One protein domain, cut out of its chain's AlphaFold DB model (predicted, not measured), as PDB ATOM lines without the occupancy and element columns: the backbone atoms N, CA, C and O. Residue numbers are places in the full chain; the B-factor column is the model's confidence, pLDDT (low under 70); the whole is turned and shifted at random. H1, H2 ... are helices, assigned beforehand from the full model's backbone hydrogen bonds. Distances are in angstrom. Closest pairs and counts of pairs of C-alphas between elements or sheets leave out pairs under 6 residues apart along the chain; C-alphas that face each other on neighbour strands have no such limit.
ATOM      1  N   TRP A 208      22.266 -69.123  63.954       77.75
ATOM      2  CA  TRP A 208      21.052 -68.974  63.160       77.75
ATOM      3  C   TRP A 208      20.734 -70.188  62.266       77.75
ATOM      4  O   TRP A 208      19.557 -70.443  62.045       77.75
ATOM      5  N   LYS A 209      21.731 -70.942  61.775       79.56
ATOM      6  CA  LYS A 209      21.518 -72.172  60.986       79.56
ATOM      7  C   LYS A 209      21.025 -73.327  61.848       79.56
ATOM      8  O   LYS A 209      20.227 -74.123  61.368       79.56
ATOM      9  N   ASP A 210      21.508 -73.406  63.086       77.00
ATOM     10  CA  ASP A 210      21.099 -74.428  64.052       77.00
ATOM     11  C   ASP A 210      19.675 -74.163  64.567       77.00
ATOM     12  O   ASP A 210      18.827 -75.052  64.631       77.00
ATOM     13  N   ILE A 211      19.368 -72.894  64.848       78.12
ATOM     14  CA  ILE A 211      18.065 -72.486  65.377       78.12
ATOM     15  C   ILE A 211      17.007 -72.402  64.272       78.12
ATOM     16  O   ILE A 211      15.890 -72.894  64.432       78.12
ATOM     17  N   TYR A 212      17.315 -71.742  63.158       77.50
ATOM     18  CA  TYR A 212      16.313 -71.243  62.221       77.50
ATOM     19  C   TYR A 212      16.662 -71.580  60.766       77.50
ATOM     20  O   TYR A 212      17.250 -70.792  60.027       77.50
ATOM     21  N   SER A 213      16.236 -72.769  60.335       69.44
ATOM     22  CA  SER A 213      16.481 -73.298  58.986       69.44
ATOM     23  C   SER A 213      15.518 -72.780  57.912       69.44
ATOM     24  O   SER A 213      15.794 -72.912  56.722       69.44
ATOM     25  N   ASN A 214      14.371 -72.223  58.310       67.19
ATOM     26  CA  ASN A 214      13.226 -72.013  57.414       67.19
ATOM     27  C   ASN A 214      13.136 -70.598  56.820       67.19
ATOM     28  O   ASN A 214      12.150 -70.276  56.157       67.19
ATOM     29  N   GLY A 215      14.144 -69.746  57.018       65.25
ATOM     30  CA  GLY A 215      14.125 -68.394  56.468       65.25
ATOM     31  C   GLY A 215      15.468 -67.676  56.518       65.25
ATOM     32  O   GLY A 215      16.466 -68.173  57.029       65.25
ATOM     33  N   ASN A 216      15.482 -66.457  55.985       78.62
ATOM     34  CA  ASN A 216      16.686 -65.641  55.887       78.62
ATOM     35  C   ASN A 216      16.753 -64.631  57.037       78.62
ATOM     36  O   ASN A 216      16.637 -63.421  56.821       78.62
ATOM     37  N   LEU A 217      16.934 -65.116  58.268       86.19
ATOM     38  CA  LEU A 217      16.987 -64.255  59.458       86.19
ATOM     39  C   LEU A 217      18.028 -63.128  59.333       86.19
ATOM     40  O   LEU A 217      17.819 -62.025  59.833       86.19
ATOM     41  N   GLN A 218      19.099 -63.376  58.578       84.19
ATOM     42  CA  GLN A 218      20.147 -62.408  58.251       84.19
ATOM     43  C   GLN A 218      19.636 -61.127  57.566       84.19
ATOM     44  O   GLN A 218      20.272 -60.083  57.684       84.19
ATOM     45  N   TYR A 219      18.483 -61.158  56.888       88.44
ATOM     46  CA  TYR A 219      17.888 -59.962  56.279       88.44
ATOM     47  C   TYR A 219      17.156 -59.061  57.283       88.44
ATOM     48  O   TYR A 219      16.671 -57.991  56.911       88.44
ATOM     49  N   CYS A 220      17.061 -59.445  58.560       89.31
ATOM     50  CA  CYS A 220      16.448 -58.617  59.590       89.31
ATOM     51  C   CYS A 220      17.223 -57.301  59.788       89.31
ATOM     52  O   CYS A 220      18.266 -57.258  60.440       89.31
ATOM     53  N   PHE A 221      16.666 -56.183  59.313       91.69
ATOM     54  CA  PHE A 221      17.247 -54.848  59.516       91.69
ATOM     55  C   PHE A 221      16.798 -54.161  60.820       91.69
ATOM     56  O   PHE A 221      17.063 -52.980  61.025       91.69
ATOM     57  N   ASN A 222      16.146 -54.888  61.736       88.81
ATOM     58  CA  ASN A 222      15.755 -54.398  63.067       88.81
ATOM     59  C   ASN A 222      14.770 -53.204  63.091       88.81
ATOM     60  O   ASN A 222      14.839 -52.358  63.983       88.81
ATOM     61  N   CYS A 223      13.790 -53.168  62.179       93.75
ATOM     62  CA  CYS A 223      12.728 -52.140  62.147       93.75
ATOM     63  C   CYS A 223      11.847 -52.048  63.405       93.75
ATOM     64  O   CYS A 223      11.179 -51.040  63.604       93.75
ATOM     65  N   SER A 224      11.824 -53.087  64.246       93.00
ATOM     66  CA  SER A 224      10.989 -53.184  65.456       93.00
ATOM     67  C   SER A 224       9.474 -53.305  65.235       93.00
ATOM     68  O   SER A 224       8.735 -53.329  66.216       93.00
ATOM     69  N   THR A 225       8.989 -53.484  64.001       93.88
ATOM     70  CA  THR A 225       7.552 -53.697  63.725       93.88
ATOM     71  C   THR A 225       6.988 -54.923  64.453       93.88
ATOM     72  O   THR A 225       5.875 -54.902  64.974       93.88
ATOM     73  N   CYS A 226       7.783 -55.991  64.554       93.19
ATOM     74  CA  CYS A 226       7.420 -57.194  65.304       93.19
ATOM     75  C   CYS A 226       7.294 -56.960  66.815       93.19
ATOM     76  O   CYS A 226       6.648 -57.759  67.478       93.19
ATOM     77  N   VAL A 227       7.898 -55.896  67.355       93.25
ATOM     78  CA  VAL A 227       7.776 -55.512  68.766       93.25
ATOM     79  C   VAL A 227       6.561 -54.607  68.948       93.25
ATOM     80  O   VAL A 227       5.732 -54.887  69.803       93.25
ATOM     81  N   SER A 228       6.402 -53.579  68.109       90.31
ATOM     82  CA  SER A 228       5.331 -52.583  68.261       90.31
ATOM     83  C   SER A 228       3.921 -53.167  68.168       90.31
ATOM     84  O   SER A 228       3.015 -52.688  68.841       90.31
ATOM     85  N   GLY A 229       3.715 -54.202  67.350       85.81
ATOM     86  CA  GLY A 229       2.426 -54.890  67.267       85.81
ATOM     87  C   GLY A 229       2.303 -56.123  68.165       85.81
ATOM     88  O   GLY A 229       1.284 -56.811  68.096       85.81
ATOM     89  N   CYS A 230       3.317 -56.437  68.978       89.94
ATOM     90  CA  CYS A 230       3.294 -57.601  69.857       89.94
ATOM     91  C   CYS A 230       2.632 -57.256  71.198       89.94
ATOM     92  O   CYS A 230       3.161 -56.415  71.927       89.94
ATOM     93  N   PRO A 231       1.546 -57.942  71.595       86.62
ATOM     94  CA  PRO A 231       0.947 -57.727  72.912       86.62
ATOM     95  C   PRO A 231       1.899 -58.112  74.057       86.62
ATOM     96  O   PRO A 231       1.902 -57.456  75.093       86.62
ATOM     97  N   ALA A 232       2.761 -59.116  73.856       87.62
ATOM     98  CA  ALA A 232       3.743 -59.553  74.853       87.62
ATOM     99  C   ALA A 232       4.944 -58.595  75.002       87.62
ATOM    100  O   ALA A 232       5.739 -58.751  75.925       87.62
ATOM    101  N   SER A 233       5.077 -57.577  74.141       89.81
ATOM    102  CA  SER A 233       6.105 -56.536  74.309       89.81
ATOM    103  C   SER A 233       5.843 -55.615  75.508       89.81
ATOM    104  O   SER A 233       6.745 -54.902  75.932       89.81
ATOM    105  N   HIS A 234       4.630 -55.655  76.064       83.56
ATOM    106  CA  HIS A 234       4.229 -54.932  77.272       83.56
ATOM    107  C   HIS A 234       4.256 -55.810  78.536       83.56
ATOM    108  O   HIS A 234       3.784 -55.376  79.583       83.56
ATOM    109  N   GLY A 235       4.738 -57.053  78.426       76.12
ATOM    110  CA  GLY A 235       4.920 -57.942  79.573       76.12
ATOM    111  C   GLY A 235       6.131 -57.563  80.427       76.12
ATOM    112  O   GLY A 235       6.899 -56.668  80.074       76.12
ATOM    113  N   ASP A 236       6.310 -58.290  81.526       76.25
ATOM    114  CA  ASP A 236       7.466 -58.174  82.414       76.25
ATOM    115  C   ASP A 236       8.121 -59.559  82.615       76.25
ATOM    116  O   ASP A 236       7.497 -60.432  83.229       76.25
ATOM    117  N   PRO A 237       9.326 -59.813  82.063       82.06
ATOM    118  CA  PRO A 237      10.070 -58.942  81.152       82.06
ATOM    119  C   PRO A 237       9.420 -58.849  79.751       82.06
ATOM    120  O   PRO A 237       8.755 -59.790  79.300       82.06
ATOM    121  N   PRO A 238       9.624 -57.741  79.014       87.25
ATOM    122  CA  PRO A 238       8.981 -57.518  77.720       87.25
ATOM    123  C   PRO A 238       9.569 -58.400  76.612       87.25
ATOM    124  O   PRO A 238      10.787 -58.469  76.429       87.25
ATOM    125  N   LEU A 239       8.710 -59.006  75.783       91.81
ATOM    126  CA  LEU A 239       9.155 -59.755  74.604       91.81
ATOM    127  C   LEU A 239       9.641 -58.815  73.493       91.81
ATOM    128  O   LEU A 239       8.866 -58.276  72.698       91.81
ATOM    129  N   LEU A 240      10.961 -58.667  73.400       94.38
ATOM    130  CA  LEU A 240      11.633 -57.867  72.382       94.38
ATOM    131  C   LEU A 240      12.152 -58.755  71.247       94.38
ATOM    132  O   LEU A 240      13.342 -59.047  71.149       94.38
ATOM    133  N   VAL A 241      11.258 -59.136  70.332       94.19
ATOM    134  CA  VAL A 241      11.551 -60.035  69.195       94.19
ATOM    135  C   VAL A 241      12.775 -59.598  68.372       94.19
ATOM    136  O   VAL A 241      13.560 -60.431  67.925       94.19
ATOM    137  N   ARG A 242      12.997 -58.286  68.211       92.69
ATOM    138  CA  ARG A 242      14.187 -57.746  67.525       92.69
ATOM    139  C   ARG A 242      15.506 -58.086  68.236       92.69
ATOM    140  O   ARG A 242      16.517 -58.307  67.580       92.69
ATOM    141  N   ASN A 243      15.503 -58.121  69.570       93.81
ATOM    142  CA  ASN A 243      16.691 -58.444  70.355       93.81
ATOM    143  C   ASN A 243      16.998 -59.936  70.236       93.81
ATOM    144  O   ASN A 243      18.157 -60.285  70.050       93.81
ATOM    145  N   LEU A 244      15.967 -60.788  70.245       94.31
ATOM    146  CA  LEU A 244      16.114 -62.220  69.983       94.31
ATOM    147  C   LEU A 244      16.744 -62.472  68.608       94.31
ATOM    148  O   LEU A 244      17.739 -63.182  68.517       94.31
ATOM    149  N   ALA A 245      16.246 -61.808  67.557       92.12
ATOM    150  CA  ALA A 245      16.838 -61.902  66.222       92.12
ATOM    151  C   ALA A 245      18.327 -61.517  66.220       92.12
ATOM    152  O   ALA A 245      19.143 -62.215  65.628       92.12
ATOM    153  N   ARG A 246      18.705 -60.437  66.920       90.81
ATOM    154  CA  ARG A 246      20.114 -60.032  67.054       90.81
ATOM    155  C   ARG A 246      20.957 -61.046  67.817       90.81
ATOM    156  O   ARG A 246      22.048 -61.335  67.348       90.81
ATOM    157  N   LYS A 247      20.472 -61.578  68.943       90.69
ATOM    158  CA  LYS A 247      21.182 -62.613  69.713       90.69
ATOM    159  C   LYS A 247      21.491 -63.825  68.835       90.69
ATOM    160  O   LYS A 247      22.635 -64.254  68.770       90.69
ATOM    161  N   VAL A 248      20.500 -64.288  68.069       89.44
ATOM    162  CA  VAL A 248      20.658 -65.413  67.137       89.44
ATOM    163  C   VAL A 248      21.650 -65.093  66.008       89.44
ATOM    164  O   VAL A 248      22.511 -65.912  65.704       89.44
ATOM    165  N   ILE A 249      21.567 -63.906  65.393       85.94
ATOM    166  CA  ILE A 249      22.482 -63.493  64.309       85.94
ATOM    167  C   ILE A 249      23.925 -63.341  64.808       85.94
ATOM    168  O   ILE A 249      24.857 -63.678  64.084       85.94
ATOM    169  N   LEU A 250      24.110 -62.809  66.018       83.38
ATOM    170  CA  LEU A 250      25.424 -62.556  66.613       83.38
ATOM    171  C   LEU A 250      26.045 -63.799  67.268       83.38
ATOM    172  O   LEU A 250      27.201 -63.727  67.673       83.38
ATOM    173  N   GLY A 251      25.312 -64.913  67.369       83.44
ATOM    174  CA  GLY A 251      25.802 -66.128  68.024       83.44
ATOM    175  C   GLY A 251      25.894 -66.009  69.549       83.44
ATOM    176  O   GLY A 251      26.758 -66.627  70.156       83.44
ATOM    177  N   LEU A 252      25.031 -65.197  70.164       81.88
ATOM    178  CA  LEU A 252      24.978 -64.988  71.616       81.88
ATOM    179  C   LEU A 252      24.206 -66.131  72.292       81.88
ATOM    180  O   LEU A 252      23.054 -65.961  72.696       81.88
ATOM    181  N   GLU A 253      24.805 -67.324  72.311       82.81
ATOM    182  CA  GLU A 253      24.186 -68.558  72.816       82.81
ATOM    183  C   GLU A 253      23.836 -68.464  74.310       82.81
ATOM    184  O   GLU A 253      22.720 -68.812  74.700       82.81
ATOM    185  N   GLU A 254      24.750 -67.948  75.136       76.31
ATOM    186  CA  GLU A 254      24.572 -67.834  76.590       76.31
ATOM    187  C   GLU A 254      23.452 -66.843  76.943       76.31
ATOM    188  O   GLU A 254      22.526 -67.147  77.695       76.31
ATOM    189  N   GLU A 255      23.430 -65.672  76.317       82.44
ATOM    190  CA  GLU A 255      22.382 -64.683  76.562       82.44
ATOM    191  C   GLU A 255      21.030 -65.105  75.983       82.44
ATOM    192  O   GLU A 255      19.989 -64.560  76.370       82.44
ATOM    193  N   LEU A 256      21.024 -66.009  74.999       86.44
ATOM    194  CA  LEU A 256      19.803 -66.567  74.437       86.44
ATOM    195  C   LEU A 256      19.259 -67.702  75.304       86.44
ATOM    196  O   LEU A 256      18.042 -67.780  75.459       86.44
ATOM    197  N   ILE A 257      20.113 -68.549  75.889       83.50
ATOM    198  CA  ILE A 257      19.656 -69.640  76.760       83.50
ATOM    199  C   ILE A 257      18.996 -69.096  78.034       83.50
ATOM    200  O   ILE A 257      17.970 -69.623  78.467       83.50
ATOM    201  N   GLU A 258      19.516 -67.999  78.587       79.81
ATOM    202  CA  GLU A 258      18.987 -67.359  79.800       79.81
ATOM    203  C   GLU A 258      17.723 -66.508  79.569       79.81
ATOM    204  O   GLU A 258      17.003 -66.180  80.515       79.81
ATOM    205  N   ASP A 259      17.412 -66.152  78.318       86.25
ATOM    206  CA  ASP A 259      16.276 -65.288  77.997       86.25
ATOM    207  C   ASP A 259      14.943 -66.046  78.072       86.25
ATOM    208  O   ASP A 259      14.615 -66.868  77.216       86.25
ATOM    209  N   ASN A 260      14.125 -65.736  79.076       86.19
ATOM    210  CA  ASN A 260      12.808 -66.351  79.254       86.19
ATOM    211  C   ASN A 260      11.702 -65.707  78.396       86.19
ATOM    212  O   ASN A 260      10.621 -66.287  78.251       86.19
ATOM    213  N   THR A 261      11.946 -64.540  77.788       89.88
ATOM    214  CA  THR A 261      10.926 -63.809  77.018       89.88
ATOM    215  C   THR A 261      10.359 -64.564  75.807       89.88
ATOM    216  O   THR A 261       9.170 -64.372  75.530       89.88
ATOM    217  N   PRO A 262      11.081 -65.467  75.096       92.12
ATOM    218  CA  PRO A 262      10.493 -66.271  74.024       92.12
ATOM    219  C   PRO A 262       9.236 -67.021  74.474       92.12
ATOM    220  O   PRO A 262       8.293 -67.166  73.695       92.12
ATOM    221  N   TRP A 263       9.165 -67.450  75.737       89.38
ATOM    222  CA  TRP A 263       8.021 -68.168  76.311       89.38
ATOM    223  C   TRP A 263       6.804 -67.277  76.595       89.38
ATOM    224  O   TRP A 263       5.703 -67.799  76.745       89.38
ATOM    225  N   ALA A 264       6.955 -65.949  76.527       86.75
ATOM    226  CA  ALA A 264       5.845 -64.996  76.579       86.75
ATOM    227  C   ALA A 264       5.062 -64.887  75.249       86.75
ATOM    228  O   ALA A 264       3.976 -64.312  75.195       86.75
ATOM    229  N   CYS A 265       5.594 -65.420  74.141       89.12
ATOM    230  CA  CYS A 265       4.896 -65.374  72.853       89.12
ATOM    231  C   CYS A 265       3.559 -66.145  72.893       89.12
ATOM    232  O   CYS A 265       3.503 -67.324  73.248       89.12
ATOM    233  N   VAL A 266       2.486 -65.475  72.470       86.38
ATOM    234  CA  VAL A 266       1.107 -66.001  72.446       86.38
ATOM    235  C   VAL A 266       0.739 -66.723  71.144       86.38
ATOM    236  O   VAL A 266      -0.422 -67.053  70.935       86.38
ATOM    237  N   SER A 267       1.704 -66.933  70.247       89.44
ATOM    238  CA  SER A 267       1.521 -67.668  68.986       89.44
ATOM    239  C   SER A 267       0.402 -67.138  68.077       89.44
ATOM    240  O   SER A 267      -0.302 -67.906  67.433       89.44
ATOM    241  N   CYS A 268       0.229 -65.812  68.015       90.06
ATOM    242  CA  CYS A 268      -0.793 -65.168  67.174       90.06
ATOM    243  C   CYS A 268      -0.341 -64.864  65.733       90.06
ATOM    244  O   CYS A 268      -1.112 -64.276  64.983       90.06
ATOM    245  N   SER A 269       0.919 -65.150  65.382       90.44
ATOM    246  CA  SER A 269       1.556 -64.894  64.071       90.44
ATOM    247  C   SER A 269       1.524 -63.454  63.531       90.44
ATOM    248  O   SER A 269       2.083 -63.180  62.473       90.44
ATOM    249  N   ARG A 270       0.997 -62.480  64.282       91.06
ATOM    250  CA  ARG A 270       0.943 -61.066  63.866       91.06
ATOM    251  C   ARG A 270       2.310 -60.486  63.486       91.06
ATOM    252  O   ARG A 270       2.412 -59.636  62.606       91.06
ATOM    253  N   CYS A 271       3.377 -60.917  64.158       92.88
ATOM    254  CA  CYS A 271       4.733 -60.466  63.849       92.88
ATOM    255  C   CYS A 271       5.248 -60.957  62.487       92.88
ATOM    256  O   CYS A 271       6.168 -60.334  61.960       92.88
ATOM    257  N   GLU A 272       4.672 -62.019  61.917       91.06
ATOM    258  CA  GLU A 272       4.991 -62.496  60.567       91.06
ATOM    259  C   GLU A 272       4.338 -61.617  59.515       91.06
ATOM    260  O   GLU A 272       5.034 -61.084  58.656       91.06
ATOM    261  N   GLU A 273       3.035 -61.374  59.654       90.56
ATOM    262  CA  GLU A 273       2.251 -60.572  58.706       90.56
ATOM    263  C   GLU A 273       2.803 -59.153  58.532       90.56
ATOM    264  O   GLU A 273       2.774 -58.588  57.443       90.56
ATOM    265  N   MET A 274       3.323 -58.564  59.612       91.00
ATOM    266  CA  MET A 274       3.852 -57.199  59.590       91.00
ATOM    267  C   MET A 274       5.358 -57.137  59.302       91.00
ATOM    268  O   MET A 274       5.940 -56.052  59.353       91.00
ATOM    269  N   CYS A 275       6.027 -58.271  59.068       92.69
ATOM    270  CA  CYS A 275       7.468 -58.290  58.852       92.69
ATOM    271  C   CYS A 275       7.816 -57.818  57.428       92.69
ATOM    272  O   CYS A 275       7.586 -58.559  56.475       92.69
ATOM    273  N   PRO A 276       8.466 -56.651  57.247       92.69
ATOM    274  CA  PRO A 276       8.777 -56.143  55.907       92.69
ATOM    275  C   PRO A 276       9.828 -56.982  55.165       92.69
ATOM    276  O   PRO A 276       9.910 -56.919  53.945       92.69
ATOM    277  N   MET A 277      10.637 -57.754  55.897       92.81
ATOM    278  CA  MET A 277      11.686 -58.617  55.331       92.81
ATOM    279  C   MET A 277      11.289 -60.085  55.268       92.81
ATOM    280  O   MET A 277      12.100 -60.907  54.850       92.81
ATOM    281  N   ASN A 278      10.078 -60.417  55.722       89.69
ATOM    282  CA  ASN A 278       9.575 -61.783  55.760       89.69
ATOM    283  C   ASN A 278      10.545 -62.785  56.434       89.69
ATOM    284  O   ASN A 278      10.760 -63.887  55.938       89.69
ATOM    285  N   VAL A 279      11.158 -62.404  57.564       89.94
ATOM    286  CA  VAL A 279      12.079 -63.278  58.330       89.94
ATOM    287  C   VAL A 279      11.356 -64.212  59.313       89.94
ATOM    288  O   VAL A 279      11.976 -64.700  60.249       89.94
ATOM    289  N   MET A 280      10.039 -64.380  59.141       90.69
ATOM    290  CA  MET A 280       9.115 -65.166  59.979       90.69
ATOM    291  C   MET A 280       9.442 -65.109  61.487       90.69
ATOM    292  O   MET A 280       9.909 -66.086  62.077       90.69
ATOM    293  N   PRO A 281       9.242 -63.952  62.153       92.50
ATOM    294  CA  PRO A 281       9.664 -63.789  63.540       92.50
ATOM    295  C   PRO A 281       8.972 -64.736  64.530       92.50
ATOM    296  O   PRO A 281       9.532 -64.997  65.591       92.50
ATOM    297  N   PHE A 282       7.768 -65.234  64.226       92.50
ATOM    298  CA  PHE A 282       7.100 -66.217  65.078       92.50
ATOM    299  C   PHE A 282       7.758 -67.594  64.958       92.50
ATOM    300  O   PHE A 282       8.134 -68.146  65.991       92.50
ATOM    301  N   GLU A 283       7.994 -68.091  63.741       91.38
ATOM    302  CA  GLU A 283       8.773 -69.321  63.534       91.38
ATOM    303  C   GLU A 283      10.159 -69.240  64.193       91.38
ATOM    304  O   GLU A 283      10.578 -70.175  64.867       91.38
ATOM    305  N   MET A 284      10.842 -68.090  64.110       92.50
ATOM    306  CA  MET A 284      12.102 -67.867  64.830       92.50
ATOM    307  C   MET A 284      11.940 -68.048  66.349       92.50
ATOM    308  O   MET A 284      12.772 -68.691  66.982       92.50
ATOM    309  N   ILE A 285      10.882 -67.503  66.957       93.38
ATOM    310  CA  ILE A 285      10.629 -67.665  68.399       93.38
ATOM    311  C   ILE A 285      10.353 -69.132  68.747       93.38
ATOM    312  O   ILE A 285      10.854 -69.613  69.763       93.38
ATOM    313  N   LEU A 286       9.578 -69.850  67.929       90.81
ATOM    314  CA  LEU A 286       9.339 -71.282  68.132       90.81
ATOM    315  C   LEU A 286      10.638 -72.084  68.060       90.81
ATOM    316  O   LEU A 286      10.897 -72.914  68.931       90.81
ATOM    317  N   SER A 287      11.466 -71.794  67.062       91.56
ATOM    318  CA  SER A 287      12.804 -72.348  66.908       91.56
ATOM    319  C   SER A 287      13.680 -72.095  68.134       91.56
ATOM    320  O   SER A 287      14.286 -73.029  68.652       91.56
ATOM    321  N   ILE A 288      13.693 -70.863  68.659       91.94
ATOM    322  CA  ILE A 288      14.430 -70.521  69.885       91.94
ATOM    323  C   ILE A 288      13.923 -71.353  71.064       91.94
ATOM    324  O   ILE A 288      14.734 -71.936  71.769       91.94
ATOM    325  N   ARG A 289      12.603 -71.474  71.268       89.94
ATOM    326  CA  ARG A 289      12.037 -72.295  72.358       89.94
ATOM    327  C   ARG A 289      12.494 -73.752  72.279       89.94
ATOM    328  O   ARG A 289      12.859 -74.340  73.291       89.94
ATOM    329  N   GLN A 290      12.468 -74.336  71.081       86.62
ATOM    330  CA  GLN A 290      12.917 -75.712  70.870       86.62
ATOM    331  C   GLN A 290      14.415 -75.855  71.125       86.62
ATOM    332  O   GLN A 290      14.828 -76.784  71.813       86.62
ATOM    333  N   TRP A 291      15.213 -74.931  70.591       87.81
ATOM    334  CA  TRP A 291      16.655 -74.899  70.795       87.81
ATOM    335  C   TRP A 291      17.000 -74.767  72.276       87.81
ATOM    336  O   TRP A 291      17.809 -75.537  72.779       87.81
ATOM    337  N   GLN A 292      16.320 -73.877  72.995       85.62
ATOM    338  CA  GLN A 292      16.493 -73.682  74.424       85.62
ATOM    339  C   GLN A 292      16.217 -74.975  75.214       85.62
ATOM    340  O   GLN A 292      17.040 -75.377  76.027       85.62
ATOM    341  N   CYS A 293      15.116 -75.681  74.929       80.38
ATOM    342  CA  CYS A 293      14.821 -76.964  75.583       80.38
ATOM    343  C   CYS A 293      15.805 -78.088  75.219       80.38
ATOM    344  O   CYS A 293      15.964 -79.030  75.989       80.38
ATOM    345  N   ARG A 294      16.414 -78.046  74.025       79.50
ATOM    346  CA  ARG A 294      17.402 -79.049  73.590       79.50
ATOM    347  C   ARG A 294      18.779 -78.808  74.203       79.50
ATOM    348  O   ARG A 294      19.467 -79.773  74.507       79.50
ATOM    349  N   ASN A 295      19.166 -77.543  74.350       75.75
ATOM    350  CA  ASN A 295      20.508 -77.140  74.771       75.75
ATOM    351  C   ASN A 295      20.628 -76.890  76.277       75.75
ATOM    352  O   ASN A 295      21.738 -76.752  76.783       75.75
ATOM    353  N   ASP A 296      19.510 -76.853  77.000       71.06
ATOM    354  CA  ASP A 296      19.497 -76.762  78.452       71.06
ATOM    355  C   ASP A 296      18.447 -77.704  79.040       71.06
ATOM    356  O   ASP A 296      17.249 -77.437  79.054       71.06
ATOM    357  N   GLU A 297      18.918 -78.828  79.564       64.69
ATOM    358  CA  GLU A 297      18.079 -79.831  80.221       64.69
ATOM    359  C   GLU A 297      17.615 -79.442  81.640       64.69
ATOM    360  O   GLU A 297      16.866 -80.186  82.292       64.69
ATOM    361  N   THR A 298      18.081 -78.299  82.151       64.25
ATOM    362  CA  THR A 298      17.586 -77.677  83.385       64.25
ATOM    363  C   THR A 298      16.534 -76.610  83.102       64.25
ATOM    364  O   THR A 298      15.789 -76.233  84.011       64.25
ATOM    365  N   LEU A 299      16.427 -76.146  81.852       70.88
ATOM    366  CA  LEU A 299      15.412 -75.192  81.451       70.88
ATOM    367  C   LEU A 299      14.042 -75.852  81.487       70.88
ATOM    368  O   LEU A 299      13.743 -76.779  80.733       70.88
ATOM    369  N   ILE A 300      13.163 -75.261  82.288       69.31
ATOM    370  CA  ILE A 300      11.742 -75.537  82.198       69.31
ATOM    371  C   ILE A 300      11.011 -74.256  81.818       69.31
ATOM    372  O   ILE A 300      11.211 -73.220  82.458       69.31
ATOM    373  N   PRO A 301      10.172 -74.297  80.771       75.88
ATOM    374  CA  PRO A 301       9.433 -73.132  80.325       75.88
ATOM    375  C   PRO A 301       8.603 -72.484  81.440       75.88
ATOM    376  O   PRO A 301       7.739 -73.160  82.010       75.88
ATOM    377  N   PRO A 302       8.737 -71.164  81.677       72.50
ATOM    378  CA  PRO A 302       7.893 -70.439  82.632       72.50
ATOM    379  C   PRO A 302       6.396 -70.643  82.376       72.50
ATOM    380  O   PRO A 302       5.597 -70.713  83.305       72.50
ATOM    381  N   ALA A 303       6.019 -70.827  81.107       77.25
ATOM    382  CA  ALA A 303       4.648 -71.101  80.704       77.25
ATOM    383  C   ALA A 303       4.043 -72.329  81.410       77.25
ATOM    384  O   ALA A 303       2.854 -72.310  81.711       77.25
ATOM    385  N   ILE A 304       4.824 -73.376  81.703       79.94
ATOM    386  CA  ILE A 304       4.328 -74.577  82.400       79.94
ATOM    387  C   ILE A 304       3.972 -74.242  83.850       79.94
ATOM    388  O   ILE A 304       2.916 -74.649  84.336       79.94
ATOM    389  N   VAL A 305       4.820 -73.457  84.520       78.94
ATOM    390  CA  VAL A 305       4.582 -72.982  85.891       78.94
ATOM    391  C   VAL A 305       3.345 -72.090  85.948       78.94
ATOM    392  O   VAL A 305       2.482 -72.292  86.803       78.94
ATOM    393  N   GLU A 306       3.211 -71.159  85.006       78.56
ATOM    394  CA  GLU A 306       2.056 -70.260  84.925       78.56
ATOM    395  C   GLU A 306       0.749 -71.015  84.638       78.56
ATOM    396  O   GLU A 306      -0.247 -70.804  85.339       78.56
ATOM    397  N   ILE A 307       0.757 -71.961  83.687       82.25
ATOM    398  CA  ILE A 307      -0.405 -72.812  83.391       82.25
ATOM    399  C   ILE A 307      -0.819 -73.591  84.644       82.25
ATOM    400  O   ILE A 307      -2.000 -73.616  84.978       82.25
ATOM    401  N   TYR A 308       0.127 -74.200  85.360       82.94
ATOM    402  CA  TYR A 308      -0.190 -74.986  86.552       82.94
ATOM    403  C   TYR A 308      -0.732 -74.117  87.699       82.94
ATOM    404  O   TYR A 308      -1.710 -74.470  88.366       82.94
ATOM    405  N   LYS A 309      -0.113 -72.954  87.940       79.94
ATOM    406  CA  LYS A 309      -0.499 -72.064  89.044       79.94
ATOM    407  C   LYS A 309      -1.819 -71.349  88.773       79.94
ATOM    408  O   LYS A 309      -2.622 -71.230  89.698       79.94
ATOM    409  N   ARG A 310      -2.032 -70.867  87.545       76.31
ATOM    410  CA  ARG A 310      -3.092 -69.899  87.203       76.31
ATOM    411  C   ARG A 310      -4.063 -70.374  86.121       76.31
ATOM    412  O   ARG A 310      -5.062 -69.700  85.894       76.31
ATOM    413  N   GLY A 311      -3.779 -71.480  85.434       76.38
ATOM    414  CA  GLY A 311      -4.565 -71.959  84.290       76.38
ATOM    415  C   GLY A 311      -4.311 -71.205  82.979       76.38
ATOM    416  O   GLY A 311      -4.962 -71.492  81.977       76.38
ATOM    417  N   TYR A 312      -3.366 -70.258  82.954       73.81
ATOM    418  CA  TYR A 312      -3.039 -69.437  81.785       73.81
ATOM    419  C   TYR A 312      -1.532 -69.404  81.543       73.81
ATOM    420  O   TYR A 312      -0.748 -69.410  82.481       73.81
ATOM    421  N   THR A 313      -1.120 -69.298  80.280       70.25
ATOM    422  CA  THR A 313       0.292 -69.115  79.899       70.25
ATOM    423  C   THR A 313       0.809 -67.698  80.132       70.25
ATOM    424  O   THR A 313       2.014 -67.481  80.082       70.25
ATOM    425  N   GLN A 314      -0.091 -66.731  80.318       66.31
ATOM    426  CA  GLN A 314       0.219 -65.313  80.469       66.31
ATOM    427  C   GLN A 314      -0.465 -64.760  81.713       66.31
ATOM    428  O   GLN A 314      -1.580 -65.167  82.048       66.31
ATOM    429  N   ALA A 315       0.169 -63.777  82.348       59.88
ATOM    430  CA  ALA A 315      -0.453 -63.019  83.421       59.88
ATOM    431  C   ALA A 315      -1.682 -62.266  82.881       59.88
ATOM    432  O   ALA A 315      -1.573 -61.322  82.098       59.88
ATOM    433  N   VAL A 316      -2.875 -62.691  83.294       59.56
ATOM    434  CA  VAL A 316      -4.122 -61.970  83.027       59.56
ATOM    435  C   VAL A 316      -4.312 -60.950  84.150       59.56
ATOM    436  O   VAL A 316      -4.250 -61.316  85.318       59.56
ATOM    437  N   GLY A 317      -4.535 -59.674  83.811       59.09
ATOM    438  CA  GLY A 317      -4.794 -58.617  84.805       59.09
ATOM    439  C   GLY A 317      -3.763 -57.487  84.888       59.09
ATOM    440  O   GLY A 317      -3.834 -56.690  85.815       59.09
ATOM    441  N   VAL A 318      -2.863 -57.348  83.906       56.28
ATOM    442  CA  VAL A 318      -1.759 -56.353  83.870       56.28
ATOM    443  C   VAL A 318      -2.218 -54.874  83.875       56.28
ATOM    444  O   VAL A 318      -1.412 -53.972  83.740       56.28
ATOM    445  N   ASN A 319      -3.512 -54.585  84.035       66.06
ATOM    446  CA  ASN A 319      -4.080 -53.232  84.064       66.06
ATOM    447  C   ASN A 319      -5.379 -53.186  84.893       66.06
ATOM    448  O   ASN A 319      -6.371 -52.583  84.476       66.06
ATOM    449  N   MET A 320      -5.418 -53.885  86.036       68.88
ATOM    450  CA  MET A 320      -6.601 -53.901  86.912       68.88
ATOM    451  C   MET A 320      -6.965 -52.492  87.395       68.88
ATOM    452  O   MET A 320      -8.120 -52.100  87.265       68.88
ATOM    453  N   GLU A 321      -5.975 -51.693  87.804       74.31
ATOM    454  CA  GLU A 321      -6.172 -50.297  88.225       74.31
ATOM    455  C   GLU A 321      -6.772 -49.427  87.110       74.31
ATOM    456  O   GLU A 321      -7.709 -48.662  87.334       74.31
ATOM    457  N   LEU A 322      -6.294 -49.585  85.868       77.75
ATOM    458  CA  LEU A 322      -6.851 -48.870  84.720       77.75
ATOM    459  C   LEU A 322      -8.291 -49.319  84.431       77.75
ATOM    460  O   LEU A 322      -9.146 -48.474  84.178       77.75
ATOM    461  N   ARG A 323      -8.595 -50.624  84.499       81.56
ATOM    462  CA  ARG A 323      -9.971 -51.131  84.326       81.56
ATOM    463  C   ARG A 323     -10.912 -50.579  85.391       81.56
ATOM    464  O   ARG A 323     -12.013 -50.162  85.038       81.56
ATOM    465  N   GLU A 324     -10.470 -50.548  86.645       84.44
ATOM    466  CA  GLU A 324     -11.226 -49.973  87.759       84.44
ATOM    467  C   GLU A 324     -11.462 -48.475  87.553       84.44
ATOM    468  O   GLU A 324     -12.601 -48.023  87.663       84.44
ATOM    469  N   SER A 325     -10.438 -47.719  87.133       89.50
ATOM    470  CA  SER A 325     -10.572 -46.287  86.813       89.50
ATOM    471  C   SER A 325     -11.565 -46.008  85.674       89.50
ATOM    472  O   SER A 325     -12.169 -44.939  85.618       89.50
ATOM    473  N   LEU A 326     -11.767 -46.988  84.787       90.75
ATOM    474  CA  LEU A 326     -12.707 -46.934  83.667       90.75
ATOM    475  C   LEU A 326     -14.084 -47.536  84.009       90.75
ATOM    476  O   LEU A 326     -14.938 -47.627  83.129       90.75
ATOM    477  N   GLY A 327     -14.311 -47.965  85.257       89.25
ATOM    478  CA  GLY A 327     -15.578 -48.551  85.706       89.25
ATOM    479  C   GLY A 327     -15.900 -49.912  85.078       89.25
ATOM    480  O   GLY A 327     -17.063 -50.311  85.026       89.25
ATOM    481  N   LEU A 328     -14.894 -50.619  84.556       84.69
ATOM    482  CA  LEU A 328     -15.070 -51.924  83.925       84.69
ATOM    483  C   LEU A 328     -15.127 -53.032  84.980       84.69
ATOM    484  O   LEU A 328     -14.370 -53.026  85.948       84.69
ATOM    485  N   SER A 329     -15.978 -54.035  84.755       77.19
ATOM    486  CA  SER A 329     -16.058 -55.203  85.634       77.19
ATOM    487  C   SER A 329     -14.742 -55.985  85.655       77.19
ATOM    488  O   SER A 329     -14.020 -56.068  84.643       77.19
ATOM    489  N   GLN A 330     -14.461 -56.610  86.803       71.12
ATOM    490  CA  GLN A 330     -13.367 -57.570  86.924       71.12
ATOM    491  C   GLN A 330     -13.537 -58.701  85.906       71.12
ATOM    492  O   GLN A 330     -14.651 -59.070  85.521       71.12
ATOM    493  N   LEU A 331     -12.408 -59.213  85.425       69.81
ATOM    494  CA  LEU A 331     -12.406 -60.302  84.462       69.81
ATOM    495  C   LEU A 331     -12.742 -61.614  85.186       69.81
ATOM    496  O   LEU A 331     -12.125 -61.904  86.212       69.81
ATOM    497  N   PRO A 332     -13.685 -62.422  84.672       64.50
ATOM    498  CA  PRO A 332     -13.899 -63.766  85.180       64.50
ATOM    499  C   PRO A 332     -12.707 -64.632  84.760       64.50
ATOM    500  O   PRO A 332     -12.612 -65.068  83.614       64.50
ATOM    501  N   THR A 333     -11.759 -64.832  85.668       66.00
ATOM    502  CA  THR A 333     -10.582 -65.678  85.452       66.00
ATOM    503  C   THR A 333     -10.770 -67.030  86.135       66.00
ATOM    504  O   THR A 333     -11.402 -67.113  87.187       66.00
ATOM    505  N   ILE A 334     -10.206 -68.101  85.564       64.00
ATOM    506  CA  ILE A 334     -10.274 -69.458  86.142       64.00
ATOM    507  C   ILE A 334      -9.634 -69.522  87.535       64.00
ATOM    508  O   ILE A 334     -10.043 -70.324  88.363       64.00
ATOM    509  N   THR A 335      -8.709 -68.604  87.837       63.78
ATOM    510  CA  THR A 335      -8.158 -68.404  89.184       63.78
ATOM    511  C   THR A 335      -9.225 -68.116  90.242       63.78
ATOM    512  O   THR A 335      -8.997 -68.414  91.410       63.78
ATOM    513  N   ASN A 336     -10.391 -67.589  89.856       67.62
ATOM    514  CA  ASN A 336     -11.503 -67.332  90.772       67.62
ATOM    515  C   ASN A 336     -12.372 -68.582  91.019       67.62
ATOM    516  O   ASN A 336     -13.241 -68.547  91.887       67.62
ATOM    517  N   ASN A 337     -12.151 -69.680  90.284       81.44
ATOM    518  CA  ASN A 337     -12.842 -70.957  90.463       81.44
ATOM    519  C   ASN A 337     -11.852 -72.040  90.925       81.44
ATOM    520  O   ASN A 337     -11.253 -72.749  90.115       81.44
ATOM    521  N   GLN A 338     -11.681 -72.155  92.246       82.06
ATOM    522  CA  GLN A 338     -10.711 -73.077  92.847       82.06
ATOM    523  C   GLN A 338     -10.974 -74.548  92.502       82.06
ATOM    524  O   GLN A 338     -10.022 -75.287  92.285       82.06
ATOM    525  N   GLU A 339     -12.240 -74.961  92.399       87.94
ATOM    526  CA  GLU A 339     -12.606 -76.343  92.061       87.94
ATOM    527  C   GLU A 339     -12.111 -76.721  90.658       87.94
ATOM    528  O   GLU A 339     -11.440 -77.735  90.476       87.94
ATOM    529  N   GLN A 340     -12.363 -75.861  89.666       83.62
ATOM    530  CA  GLN A 340     -11.912 -76.099  88.292       83.62
ATOM    531  C   GLN A 340     -10.390 -76.059  88.155       83.62
ATOM    532  O   GLN A 340      -9.825 -76.832  87.382       83.62
ATOM    533  N   LEU A 341      -9.722 -75.167  88.894       84.44
ATOM    534  CA  LEU A 341      -8.264 -75.087  88.893       84.44
ATOM    535  C   LEU A 341      -7.634 -76.364  89.464       84.44
ATOM    536  O   LEU A 341      -6.646 -76.845  88.911       84.44
ATOM    537  N   GLU A 342      -8.212 -76.937  90.519       87.75
ATOM    538  CA  GLU A 342      -7.703 -78.175  91.108       87.75
ATOM    539  C   GLU A 342      -7.908 -79.373  90.175       87.75
ATOM    540  O   GLU A 342      -6.953 -80.092  89.889       87.75
ATOM    541  N   MET A 343      -9.095 -79.507  89.567       86.38
ATOM    542  CA  MET A 343      -9.336 -80.518  88.526       86.38
ATOM    543  C   MET A 343      -8.344 -80.394  87.357       86.38
ATOM    544  O   MET A 343      -7.861 -81.390  86.814       86.38
ATOM    545  N   PHE A 344      -8.021 -79.161  86.956       86.69
ATOM    546  CA  PHE A 344      -7.057 -78.908  85.892       86.69
ATOM    547  C   PHE A 344      -5.629 -79.306  86.298       86.69
ATOM    548  O   PHE A 344      -4.911 -79.902  85.495       86.69
ATOM    549  N   ARG A 345      -5.221 -79.049  87.547       88.56
ATOM    550  CA  ARG A 345      -3.921 -79.491  88.082       88.56
ATOM    551  C   ARG A 345      -3.818 -81.007  88.158       88.56
ATOM    552  O   ARG A 345      -2.798 -81.551  87.741       88.56
ATOM    553  N   GLU A 346      -4.865 -81.687  88.619       89.12
ATOM    554  CA  GLU A 346      -4.922 -83.153  88.629       89.12
ATOM    555  C   GLU A 346      -4.747 -83.725  87.219       89.12
ATOM    556  O   GLU A 346      -3.959 -84.649  87.017       89.12
ATOM    557  N   MET A 347      -5.419 -83.137  86.225       89.38
ATOM    558  CA  MET A 347      -5.256 -83.519  84.822       89.38
ATOM    559  C   MET A 347      -3.821 -83.276  84.331       89.38
ATOM    560  O   MET A 347      -3.233 -84.145  83.687       89.38
ATOM    561  N   LEU A 348      -3.226 -82.119  84.640       87.44
ATOM    562  CA  LEU A 348      -1.849 -81.808  84.255       87.44
ATOM    563  C   LEU A 348      -0.846 -82.789  84.865       87.44
ATOM    564  O   LEU A 348       0.055 -83.231  84.155       87.44
ATOM    565  N   MET A 349      -1.023 -83.189  86.126       87.81
ATOM    566  CA  MET A 349      -0.167 -84.173  86.804       87.81
ATOM    567  C   MET A 349      -0.189 -85.557  86.140       87.81
ATOM    568  O   MET A 349       0.728 -86.340  86.356       87.81
ATOM    569  N   GLN A 350      -1.180 -85.869  85.299       90.00
ATOM    570  CA  GLN A 350      -1.184 -87.109  84.511       90.00
ATOM    571  C   GLN A 350      -0.218 -87.055  83.318       90.00
ATOM    572  O   GLN A 350       0.108 -88.085  82.731       90.00
ATOM    573  N   THR A 351       0.252 -85.864  82.939       87.69
ATOM    574  CA  THR A 351       1.229 -85.704  81.861       87.69
ATOM    575  C   THR A 351       2.645 -85.969  82.368       87.69
ATOM    576  O   THR A 351       3.012 -85.586  83.482       87.69
ATOM    577  N   GLN A 352       3.480 -86.586  81.530       82.12
ATOM    578  CA  GLN A 352       4.877 -86.870  81.872       82.12
ATOM    579  C   GLN A 352       5.669 -85.589  82.179       82.12
ATOM    580  O   GLN A 352       6.454 -85.551  83.118       82.12
ATOM    581  N   ILE A 353       5.418 -84.510  81.429       79.81
ATOM    582  CA  ILE A 353       6.152 -83.247  81.583       79.81
ATOM    583  C   ILE A 353       5.912 -82.582  82.943       79.81
ATOM    584  O   ILE A 353       6.838 -82.001  83.500       79.81
ATOM    585  N   VAL A 354       4.701 -82.683  83.495       82.00
ATOM    586  CA  VAL A 354       4.358 -82.096  84.799       82.00
ATOM    587  C   VAL A 354       4.702 -83.064  85.929       82.00
ATOM    588  O   VAL A 354       5.323 -82.645  86.899       82.00
ATOM    589  N   SER A 355       4.376 -84.354  85.798       81.38
ATOM    590  CA  SER A 355       4.679 -85.355  86.837       81.38
ATOM    591  C   SER A 355       6.174 -85.533  87.091       81.38
ATOM    592  O   SER A 355       6.583 -85.662  88.241       81.38
ATOM    593  N   GLU A 356       7.012 -85.500  86.052       78.69
ATOM    594  CA  GLU A 356       8.465 -85.599  86.219       78.69
ATOM    595  C   GLU A 356       9.121 -84.314  86.740       78.69
ATOM    596  O   GLU A 356      10.308 -84.339  87.080       78.69
ATOM    597  N   ASN A 357       8.373 -83.208  86.784       77.12
ATOM    598  CA  ASN A 357       8.860 -81.899  87.201       77.12
ATOM    599  C   ASN A 357       7.971 -81.251  88.279       77.12
ATOM    600  O   ASN A 357       7.889 -80.030  88.389       77.12
ATOM    601  N   ASP A 358       7.307 -82.066  89.098       76.44
ATOM    602  CA  ASP A 358       6.350 -81.602  90.105       76.44
ATOM    603  C   ASP A 358       6.982 -80.714  91.197       76.44
ATOM    604  O   ASP A 358       6.302 -79.879  91.796       76.44
ATOM    605  N   TYR A 359       8.294 -80.846  91.409       72.69
ATOM    606  CA  TYR A 359       9.105 -80.004  92.291       72.69
ATOM    607  C   TYR A 359       8.958 -78.507  91.996       72.69
ATOM    608  O   TYR A 359       9.052 -77.695  92.907       72.69
ATOM    609  N   MET A 360       8.675 -78.125  90.748       71.75
ATOM    610  CA  MET A 360       8.516 -76.720  90.360       71.75
ATOM    611  C   MET A 360       7.287 -76.046  90.971       71.75
ATOM    612  O   MET A 360       7.207 -74.819  91.024       71.75
ATOM    613  N   PHE A 361       6.291 -76.837  91.362       74.38
ATOM    614  CA  PHE A 361       5.034 -76.328  91.906       74.38
ATOM    615  C   PHE A 361       4.997 -76.389  93.432       74.38
ATOM    616  O   PHE A 361       4.072 -75.857  94.041       74.38
ATOM    617  N   LYS A 362       5.996 -77.035  94.042       64.69
ATOM    618  CA  LYS A 362       6.166 -77.166  95.486       64.69
ATOM    619  C   LYS A 362       7.066 -76.024  95.961       64.69
ATOM    620  O   LYS A 362       8.266 -76.206  96.118       64.69
TER     621      LYS A 362
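Overview. This is residues 208 to 362 of the 363 residues of the protein "4Fe-4S dicluster domain-containing protein" of Deltaproteobacteria bacterium (UniProt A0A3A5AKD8). The model is two unequal lobes: a fuller one in which seven short helices and their loops, H1 to H7, gather about the long H8, and a looser one in which H9, H11, H12 and H13 make a small cluster. From the second lobe a long loop reaches away and folds back, with H10 near its far turn, touching no helix. The printed part has 155 residues with thirteen named helices, H1 to H13 in order, and no named strand; its class is all helix. It is only just compact, close to loose, with a radius of gyration of the C-alphas of 17.6 A, and its outline is flat, 49 by 44 by 22 A.

Arrangement. H8, residues 281 to 295, is the hub, touching five helices. H1, residues 208 to 211, touches it, closest at the C-alphas of Ile 211 and Ser 287, 5.5 A. H2, residues 225 to 228, touches H7, residues 270 to 273, at the C-alphas of Cys 226 and Cys 271, 4.5 A. H3, residues 231 to 234, touches no helix. H4, residues 241 to 250, touches residues 281 to 285 of H8 at a steep tilt of 57 degrees, the same way; their closest C-alphas, of Val 241 and Pro 281, are 7.0 A apart. H5, residues 253 to 257, touches H4, closest at the C-alphas of Lys 247 and Leu 256, 6.3 A. H6, residues 261 to 264, touches residues 285 to 289 of H8, closest at the C-alphas of Pro 262 and Ile 285, 5.8 A. H6 and H9, residues 302 to 310, only just touch, with 3 pairs of C-alphas within 8 A, closest at Trp 263 and Ala 303, 6.3 A. H9 touches H11, residues 338 to 349, at a steep tilt of 39 degrees, opposite ways, closest at the C-alphas of Tyr 308 and Arg 345, 6.0 A. H12, residues 352 to 355, and H13, residues 358 to 361, meet only through their link. In H4, H5, H8, H9, H10, residues 320 to 325, and H11 every O i to N i+4 pair is within hydrogen-bond range; the other helices are too short for one.

Along the chain. H1 begins at C-alpha 208, (21.052, -68.974, 63.160). H8 spans 20.5 A, H11 16.5 A and H4 14.3 A. H13 ends at C-alpha 361, (5.034, -76.328, 91.906).

Size, cuts and confidence. The C-alphas farthest apart, of Lys 209 and Gly 327, are 50.4 A apart. The printed part has no cut; the links H1 to H2 and H10 to H11 are long. Mean pLDDT of the printed part is 82.5, with 20 residues under 70, among them 314 to 320 and 331 to 336.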